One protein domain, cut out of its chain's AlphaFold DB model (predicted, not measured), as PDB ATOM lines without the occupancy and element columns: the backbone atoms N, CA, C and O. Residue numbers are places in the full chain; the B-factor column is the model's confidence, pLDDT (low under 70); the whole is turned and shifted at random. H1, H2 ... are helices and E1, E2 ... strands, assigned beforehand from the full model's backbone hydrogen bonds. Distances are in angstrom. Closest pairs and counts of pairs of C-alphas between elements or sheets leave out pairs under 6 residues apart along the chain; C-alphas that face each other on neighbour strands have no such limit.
ATOM      1  N   GLU A  12     120.266 144.675 127.830       58.75
ATOM      2  CA  GLU A  12     121.440 144.286 128.632       58.75
ATOM      3  C   GLU A  12     121.122 144.199 130.128       58.75
ATOM      4  O   GLU A  12     121.506 143.227 130.782       58.75
ATOM      5  N   GLY A  13     120.362 145.160 130.664       60.62
ATOM      6  CA  GLY A  13     119.913 145.137 132.057       60.62
ATOM      7  C   GLY A  13     119.035 143.924 132.377       60.62
ATOM      8  O   GLY A  13     119.238 143.260 133.396       60.62
ATOM      9  N   ALA A  14     118.108 143.575 131.479       58.59
ATOM     10  CA  ALA A  14     117.269 142.384 131.610       58.59
ATOM     11  C   ALA A  14     118.092 141.084 131.552       58.59
ATOM     12  O   ALA A  14     117.836 140.152 132.316       58.59
ATOM     13  N   ARG A  15     119.119 141.034 130.697       66.38
ATOM     14  CA  ARG A  15     120.006 139.872 130.546       66.38
ATOM     15  C   ARG A  15     120.898 139.662 131.773       66.38
ATOM     16  O   ARG A  15     120.990 138.543 132.272       66.38
ATOM     17  N   ALA A  16     121.474 140.734 132.316       67.69
ATOM     18  CA  ALA A  16     122.266 140.688 133.546       67.69
ATOM     19  C   ALA A  16     121.414 140.311 134.773       67.69
ATOM     20  O   ALA A  16     121.843 139.530 135.625       67.69
ATOM     21  N   ALA A  17     120.176 140.817 134.850       67.62
ATOM     22  CA  ALA A  17     119.225 140.431 135.889       67.62
ATOM     23  C   ALA A  17     118.839 138.946 135.785       67.62
ATOM     24  O   ALA A  17     118.835 138.245 136.798       67.62
ATOM     25  N   HIS A  18     118.583 138.455 134.569       70.38
ATOM     26  CA  HIS A  18     118.297 137.049 134.288       70.38
ATOM     27  C   HIS A  18     119.455 136.129 134.709       70.38
ATOM     28  O   HIS A  18     119.235 135.175 135.454       70.38
ATOM     29  N   GLU A  19     120.700 136.454 134.344       72.25
ATOM     30  CA  GLU A  19     121.883 135.698 134.786       72.25
ATOM     31  C   GLU A  19     122.074 135.723 136.308       72.25
ATOM     32  O   GLU A  19     122.459 134.718 136.911       72.25
ATOM     33  N   GLY A  20     121.796 136.860 136.950       71.44
ATOM     34  CA  GLY A  20     121.833 136.982 138.405       71.44
ATOM     35  C   GLY A  20     120.774 136.117 139.099       71.44
ATOM     36  O   GLY A  20     121.042 135.561 140.165       71.44
ATOM     37  N   ILE A  21     119.585 135.979 138.504       69.56
ATOM     38  CA  ILE A  21     118.510 135.105 138.999       69.56
ATOM     39  C   ILE A  21     118.894 133.635 138.817       69.56
ATOM     40  O   ILE A  21     118.822 132.888 139.790       69.56
ATOM     41  N   LEU A  22     119.393 133.240 137.641       66.31
ATOM     42  CA  LEU A  22     119.854 131.871 137.384       66.31
ATOM     43  C   LEU A  22     120.985 131.449 138.333       66.31
ATOM     44  O   LEU A  22     120.968 130.338 138.856       66.31
ATOM     45  N   ARG A  23     121.932 132.348 138.639       69.31
ATOM     46  CA  ARG A  23     122.986 132.085 139.637       69.31
ATOM     47  C   ARG A  23     122.424 131.817 141.034       69.31
ATOM     48  O   ARG A  23     122.924 130.944 141.736       69.31
ATOM     49  N   ARG A  24     121.385 132.553 141.442       63.59
ATOM     50  CA  ARG A  24     120.717 132.350 142.739       63.59
ATOM     51  C   ARG A  24     119.852 131.092 142.756       63.59
ATOM     52  O   ARG A  24     119.799 130.433 143.789       63.59
ATOM     53  N   GLU A  25     119.206 130.745 141.643       57.22
ATOM     54  CA  GLU A  25     118.494 129.469 141.512       57.22
ATOM     55  C   GLU A  25     119.461 128.293 141.581       57.22
ATOM     56  O   GLU A  25     119.227 127.390 142.371       57.22
ATOM     57  N   SER A  26     120.600 128.343 140.886       58.03
ATOM     58  CA  SER A  26     121.623 127.290 140.952       58.03
ATOM     59  C   SER A  26     122.135 127.023 142.375       58.03
ATOM     60  O   SER A  26     122.598 125.919 142.645       58.03
ATOM     61  N   ALA A  27     122.066 128.009 143.276       56.97
ATOM     62  CA  ALA A  27     122.419 127.850 144.689       56.97
ATOM     63  C   ALA A  27     121.275 127.272 145.551       56.97
ATOM     64  O   ALA A  27     121.522 126.805 146.659       56.97
ATOM     65  N   ARG A  28     120.027 127.331 145.065       51.81
ATOM     66  CA  ARG A  28     118.811 126.820 145.723       51.81
ATOM     67  C   ARG A  28     118.314 125.496 145.134       51.81
ATOM     68  O   ARG A  28     117.511 124.821 145.770       51.81
ATOM     69  N   GLU A  29     118.752 125.140 143.930       54.84
ATOM     70  CA  GLU A  29     118.428 123.868 143.291       54.84
ATOM     71  C   GLU A  29     119.000 122.693 144.091       54.84
ATOM     72  O   GLU A  29     120.123 122.744 144.598       54.84
ATOM     73  N   SER A  30     118.219 121.613 144.203       50.00
ATOM     74  CA  SER A  30     118.638 120.404 144.912       50.00
ATOM     75  C   SER A  30     119.969 119.886 144.371       50.00
ATOM     76  O   SER A  30     120.115 119.627 143.177       50.00
ATOM     77  N   ALA A  31     120.919 119.618 145.268       51.31
ATOM     78  CA  ALA A  31     122.211 119.013 144.936       51.31
ATOM     79  C   ALA A  31     122.111 117.527 144.521       51.31
ATOM     80  O   ALA A  31     123.132 116.853 144.358       51.31
ATOM     81  N   SER A  32     120.891 117.013 144.335       44.94
ATOM     82  CA  SER A  32     120.639 115.659 143.862       44.94
ATOM     83  C   SER A  32     121.273 115.420 142.502       44.94
ATOM     84  O   SER A  32     120.966 116.112 141.532       44.94
ATOM     85  N   ARG A  33     122.082 114.366 142.394       52.62
ATOM     86  CA  ARG A  33     122.674 113.934 141.118       52.62
ATOM     87  C   ARG A  33     121.625 113.450 140.105       52.62
ATOM     88  O   ARG A  33     121.955 113.327 138.933       52.62
ATOM     89  N   THR A  34     120.394 113.183 140.548       49.75
ATOM     90  CA  THR A  34     119.295 112.640 139.728       49.75
ATOM     91  C   THR A  34     118.373 113.722 139.156       49.75
ATOM     92  O   THR A  34     117.494 113.409 138.359       49.75
ATOM     93  N   TYR A  35     118.549 114.989 139.547       55.03
ATOM     94  CA  TYR A  35     117.780 116.107 138.997       55.03
ATOM     95  C   TYR A  35     118.577 116.828 137.907       55.03
ATOM     96  O   TYR A  35     119.810 116.819 137.926       55.03
ATOM     97  N   ALA A  36     117.886 117.467 136.959       53.66
ATOM     98  CA  ALA A  36     118.557 118.304 135.971       53.66
ATOM     99  C   ALA A  36     119.283 119.442 136.697       53.66
ATOM    100  O   ALA A  36     118.651 120.300 137.310       53.66
ATOM    101  N   ARG A  37     120.615 119.435 136.641       57.00
ATOM    102  CA  ARG A  37     121.417 120.589 137.041       57.00
ATOM    103  C   ARG A  37     121.270 121.638 135.945       57.00
ATOM    104  O   ARG A  37     121.609 121.341 134.804       57.00
ATOM    105  N   ALA A  38     120.787 122.828 136.303       62.44
ATOM    106  CA  ALA A  38     120.628 123.970 135.406       62.44
ATOM    107  C   ALA A  38     119.609 123.760 134.272       62.44
ATOM    108  O   ALA A  38     119.962 123.583 133.104       62.44
ATOM    109  N   LEU A  39     118.318 123.866 134.602       69.50
ATOM    110  CA  LEU A  39     117.329 124.162 133.565       69.50
ATOM    111  C   LEU A  39     117.672 125.534 132.948       69.50
ATOM    112  O   LEU A  39     117.836 126.501 133.694       69.50
ATOM    113  N   PRO A  40     117.796 125.661 131.612       76.81
ATOM    114  CA  PRO A  40     118.257 126.891 130.960       76.81
ATOM    115  C   PRO A  40     117.159 127.968 130.884       76.81
ATOM    116  O   PRO A  40     117.081 128.723 129.918       76.81
ATOM    117  N   PHE A  41     116.267 128.014 131.872       79.56
ATOM    118  CA  PHE A  41     115.181 128.977 131.981       79.56
ATOM    119  C   PHE A  41     114.779 129.145 133.450       79.56
ATOM    120  O   PHE A  41     114.906 128.227 134.258       79.56
ATOM    121  N   VAL A  42     114.268 130.327 133.794       80.44
ATOM    122  CA  VAL A  42     113.781 130.633 135.146       80.44
ATOM    123  C   VAL A  42     112.329 130.193 135.261       80.44
ATOM    124  O   VAL A  42     111.505 130.579 134.432       80.44
ATOM    125  N   ARG A  43     112.004 129.416 136.296       85.44
ATOM    126  CA  ARG A  43     110.637 128.946 136.564       85.44
ATOM    127  C   ARG A  43     109.875 130.027 137.326       85.44
ATOM    128  O   ARG A  43     110.306 130.434 138.398       85.44
ATOM    129  N   VAL A  44     108.732 130.474 136.809       87.81
ATOM    130  CA  VAL A  44     107.870 131.467 137.493       87.81
ATOM    131  C   VAL A  44     106.617 130.839 138.086       87.81
ATOM    132  O   VAL A  44     106.116 131.307 139.108       87.81
ATOM    133  N   ARG A  45     106.105 129.767 137.472       83.56
ATOM    134  CA  ARG A  45     104.913 129.056 137.946       83.56
ATOM    135  C   ARG A  45     104.961 127.588 137.530       83.56
ATOM    136  O   ARG A  45     105.481 127.263 136.469       83.56
ATOM    137  N   ALA A  46     104.380 126.706 138.337       86.25
ATOM    138  CA  ALA A  46     104.169 125.303 137.985       86.25
ATOM    139  C   ALA A  46     102.748 124.869 138.374       86.25
ATOM    140  O   ALA A  46     102.240 125.264 139.426       86.25
ATOM    141  N   ARG A  47     102.087 124.081 137.519       86.31
ATOM    142  CA  ARG A  47     100.778 123.470 137.799       86.31
ATOM    143  C   ARG A  47     100.664 122.126 137.084       86.31
ATOM    144  O   ARG A  47     100.647 122.074 135.854       86.31
ATOM    145  N   GLY A  48     100.520 121.050 137.858       86.06
ATOM    146  CA  GLY A  48     100.506 119.690 137.315       86.06
ATOM    147  C   GLY A  48     101.791 119.409 136.535       86.06
ATOM    148  O   GLY A  48     102.877 119.661 137.041       86.06
ATOM    149  N   LEU A  49     101.653 118.955 135.287       90.94
ATOM    150  CA  LEU A  49     102.780 118.684 134.384       90.94
ATOM    151  C   LEU A  49     103.380 119.953 133.752       90.94
ATOM    152  O   LEU A  49     104.398 119.871 133.082       90.94
ATOM    153  N   THR A  50     102.748 121.123 133.870       90.44
ATOM    154  CA  THR A  50     103.175 122.316 133.121       90.44
ATOM    155  C   THR A  50     103.976 123.281 133.986       90.44
ATOM    156  O   THR A  50     103.519 123.683 135.058       90.44
ATOM    157  N   ILE A  51     105.126 123.719 133.477       89.62
ATOM    158  CA  ILE A  51     105.950 124.794 134.035       89.62
ATOM    159  C   ILE A  51     105.891 126.007 133.107       89.62
ATOM    160  O   ILE A  51     106.037 125.875 131.896       89.62
ATOM    161  N   GLU A  52     105.705 127.191 133.672       91.56
ATOM    162  CA  GLU A  52     105.805 128.470 132.976       91.56
ATOM    163  C   GLU A  52     107.186 129.083 133.235       91.56
ATOM    164  O   GLU A  52     107.613 129.224 134.389       91.56
ATOM    165  N   GLY A  53     107.893 129.402 132.151       90.69
ATOM    166  CA  GLY A  53     109.183 130.075 132.182       90.69
ATOM    167  C   GLY A  53     109.040 131.595 132.180       90.69
ATOM    168  O   GLY A  53     108.056 132.144 131.686       90.69
ATOM    169  N   ALA A  54     110.047 132.298 132.700       86.75
ATOM    170  CA  ALA A  54     110.086 133.764 132.689       86.75
ATOM    171  C   ALA A  54     110.189 134.349 131.266       86.75
ATOM    172  O   ALA A  54     110.001 135.546 131.072       86.75
ATOM    173  N   ASP A  55     110.478 133.503 130.277       88.38
ATOM    174  CA  ASP A  55     110.443 133.806 128.847       88.38
ATOM    175  C   ASP A  55     109.026 133.718 128.239       88.38
ATOM    176  O   ASP A  55     108.857 133.899 127.033       88.38
ATOM    177  N   GLY A  56     108.008 133.426 129.057       89.12
ATOM    178  CA  GLY A  56     106.610 133.284 128.650       89.12
ATOM    179  C   GLY A  56     106.278 131.938 127.999       89.12
ATOM    180  O   GLY A  56     105.145 131.739 127.551       89.12
ATOM    181  N   ARG A  57     107.232 130.999 127.919       92.94
ATOM    182  CA  ARG A  57     106.989 129.663 127.361       92.94
ATOM    183  C   ARG A  57     106.433 128.714 128.413       92.94
ATOM    184  O   ARG A  57     106.663 128.853 129.612       92.94
ATOM    185  N   ARG A  58     105.715 127.698 127.931       93.94
ATOM    186  CA  ARG A  58     105.243 126.573 128.742       93.94
ATOM    187  C   ARG A  58     106.034 125.317 128.407       93.94
ATOM    188  O   ARG A  58     106.187 124.980 127.235       93.94
ATOM    189  N   TYR A  59     106.482 124.625 129.443       90.69
ATOM    190  CA  TYR A  59     107.274 123.403 129.384       90.69
ATOM    191  C   TYR A  59     106.502 122.253 130.035       90.69
ATOM    192  O   TYR A  59     105.724 122.480 130.961       90.69
ATOM    193  N   LEU A  60     106.729 121.025 129.568       91.31
ATOM    194  CA  LEU A  60     106.211 119.810 130.201       91.31
ATOM    195  C   LEU A  60     107.279 119.217 131.127       91.31
ATOM    196  O   LEU A  60     108.417 119.006 130.711       91.31
ATOM    197  N   ASP A  61     106.910 118.967 132.380       86.56
ATOM    198  CA  ASP A  61     107.805 118.531 133.448       86.56
ATOM    199  C   ASP A  61     107.860 117.006 133.581       86.56
ATOM    200  O   ASP A  61     107.184 116.388 134.406       86.56
ATOM    201  N   CYS A  62     108.740 116.398 132.794       85.19
ATOM    202  CA  CYS A  62     109.054 114.976 132.910       85.19
ATOM    203  C   CYS A  62     110.065 114.659 134.033       85.19
ATOM    204  O   CYS A  62     110.463 113.505 134.175       85.19
ATOM    205  N   LEU A  63     110.521 115.656 134.802       79.19
ATOM    206  CA  LEU A  63     111.571 115.510 135.818       79.19
ATOM    207  C   LEU A  63     111.024 115.490 137.250       79.19
ATOM    208  O   LEU A  63     111.702 114.979 138.143       79.19
ATOM    209  N   SER A  64     109.805 115.990 137.471       77.06
ATOM    210  CA  SER A  64     109.118 116.031 138.772       77.06
ATOM    211  C   SER A  64     109.250 114.737 139.587       77.06
ATOM    212  O   SER A  64     109.658 114.785 140.746       77.06
ATOM    213  N   GLY A  65     109.006 113.572 138.975       74.06
ATOM    214  CA  GLY A  65     109.119 112.270 139.646       74.06
ATOM    215  C   GLY A  65     110.537 111.937 140.127       74.06
ATOM    216  O   GLY A  65     110.716 111.447 141.244       74.06
ATOM    217  N   ALA A  66     111.563 112.265 139.334       71.38
ATOM    218  CA  ALA A  66     112.956 112.116 139.753       71.38
ATOM    219  C   ALA A  66     113.298 113.076 140.906       71.38
ATOM    220  O   ALA A  66     114.056 112.710 141.805       71.38
ATOM    221  N   GLY A  67     112.702 114.274 140.912       72.44
ATOM    222  CA  GLY A  67     112.800 115.244 142.003       72.44
ATOM    223  C   GLY A  67     112.200 114.735 143.308       72.44
ATOM    224  O   GLY A  67     112.856 114.805 144.345       72.44
ATOM    225  N   THR A  68     110.999 114.155 143.263       78.19
ATOM    226  CA  THR A  68     110.357 113.546 144.435       78.19
ATOM    227  C   THR A  68     111.198 112.406 145.004       78.19
ATOM    228  O   THR A  68     111.478 112.403 146.200       78.19
ATOM    229  N   LEU A  69     111.670 111.475 144.169       74.12
ATOM    230  CA  LEU A  69     112.494 110.351 144.634       74.12
ATOM    231  C   LEU A  69     113.836 110.821 145.216       74.12
ATOM    232  O   LEU A  69     114.301 110.324 146.241       74.12
ATOM    233  N   ALA A  70     114.452 111.812 144.573       72.62
ATOM    234  CA  ALA A  70     115.652 112.461 145.070       72.62
ATOM    235  C   ALA A  70     115.431 113.106 146.444       72.62
ATOM    236  O   ALA A  70     116.277 112.944 147.325       72.62
ATOM    237  N   TYR A  71     114.326 113.834 146.614       79.56
ATOM    238  CA  TYR A  71     113.957 114.475 147.873       79.56
ATOM    239  C   TYR A  71     113.727 113.443 148.977       79.56
ATOM    240  O   TYR A  71     114.264 113.614 150.068       79.56
ATOM    241  N   VAL A  72     113.015 112.349 148.674       81.06
ATOM    242  CA  VAL A  72     112.817 111.220 149.598       81.06
ATOM    243  C   VAL A  72     114.160 110.709 150.108       81.06
ATOM    244  O   VAL A  72     114.380 110.680 151.312       81.06
ATOM    245  N   ARG A  73     115.099 110.419 149.202       77.50
ATOM    246  CA  ARG A  73     116.418 109.890 149.569       77.50
ATOM    247  C   ARG A  73     117.288 110.879 150.349       77.50
ATOM    248  O   ARG A  73     117.998 110.478 151.258       77.50
ATOM    249  N   GLN A  74     117.280 112.162 149.978       78.81
ATOM    250  CA  GLN A  74     118.093 113.194 150.647       78.81
ATOM    251  C   GLN A  74     117.626 113.498 152.066       78.81
ATOM    252  O   GLN A  74     118.441 113.874 152.900       78.81
ATOM    253  N   ASN A  75     116.326 113.376 152.316       79.94
ATOM    254  CA  ASN A  75     115.738 113.629 153.625       79.94
ATOM    255  C   ASN A  75     115.491 112.324 154.397       79.94
ATOM    256  O   ASN A  75     114.781 112.352 155.395       79.94
ATOM    257  N   HIS A  76     116.055 111.195 153.937       80.88
ATOM    258  CA  HIS A  76     115.921 109.875 154.567       80.88
ATOM    259  C   HIS A  76     114.459 109.471 154.839       80.88
ATOM    260  O   HIS A  76     114.138 108.822 155.836       80.88
TER     261      HIS A  76
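What this domain is: This is residues 12 to 76 of the 232 residues of the protein "Aminotransferase class III-fold pyridoxal phosphate-dependent enzyme" of Streptomyces sp. KM273126 (UniProt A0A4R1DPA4). The long helix H1 and a small sheet, the meander E1 E2 E3 with each strand the antiparallel neighbour of the one before, make opposite sides of a loose frame, with H2 at one end and residues 29 to 42 folding back between. The printed part has 65 residues, ordered H1 E1 E2 E3 H2, class mixed. It is only just loose, close to compact: radius of gyration of the C-alphas 13.0 A, spans 43 by 24 by 13 A.

Where its parts are: Find C-alpha 12 at (121.440, 144.286, 128.632); H1 runs 24.6 A to residue 28. Then come E1, residues 43 to 47, E2, 50 to 53, and E3, 58 to 60. H2, residues 64 to 74, runs 15.2 A to C-alpha 74 at (118.093, 113.194, 150.647).

How they stand to each other: Look for hairpin E1 and E2 at N 44 and O 52, 2.9 A, and hairpin E2 and E3 at N 59 and O 51, 2.8 A. H1 and H2 are apart; neither is on the sheet. In both helices every O i to N i+4 pair is within hydrogen-bond range.

The domain as a whole: The printed part has no cut. The link H1 to E1 is long. Residues 12 to 17 stand free. Residues 12 to 17 and 21 to 39 have pLDDT under 70.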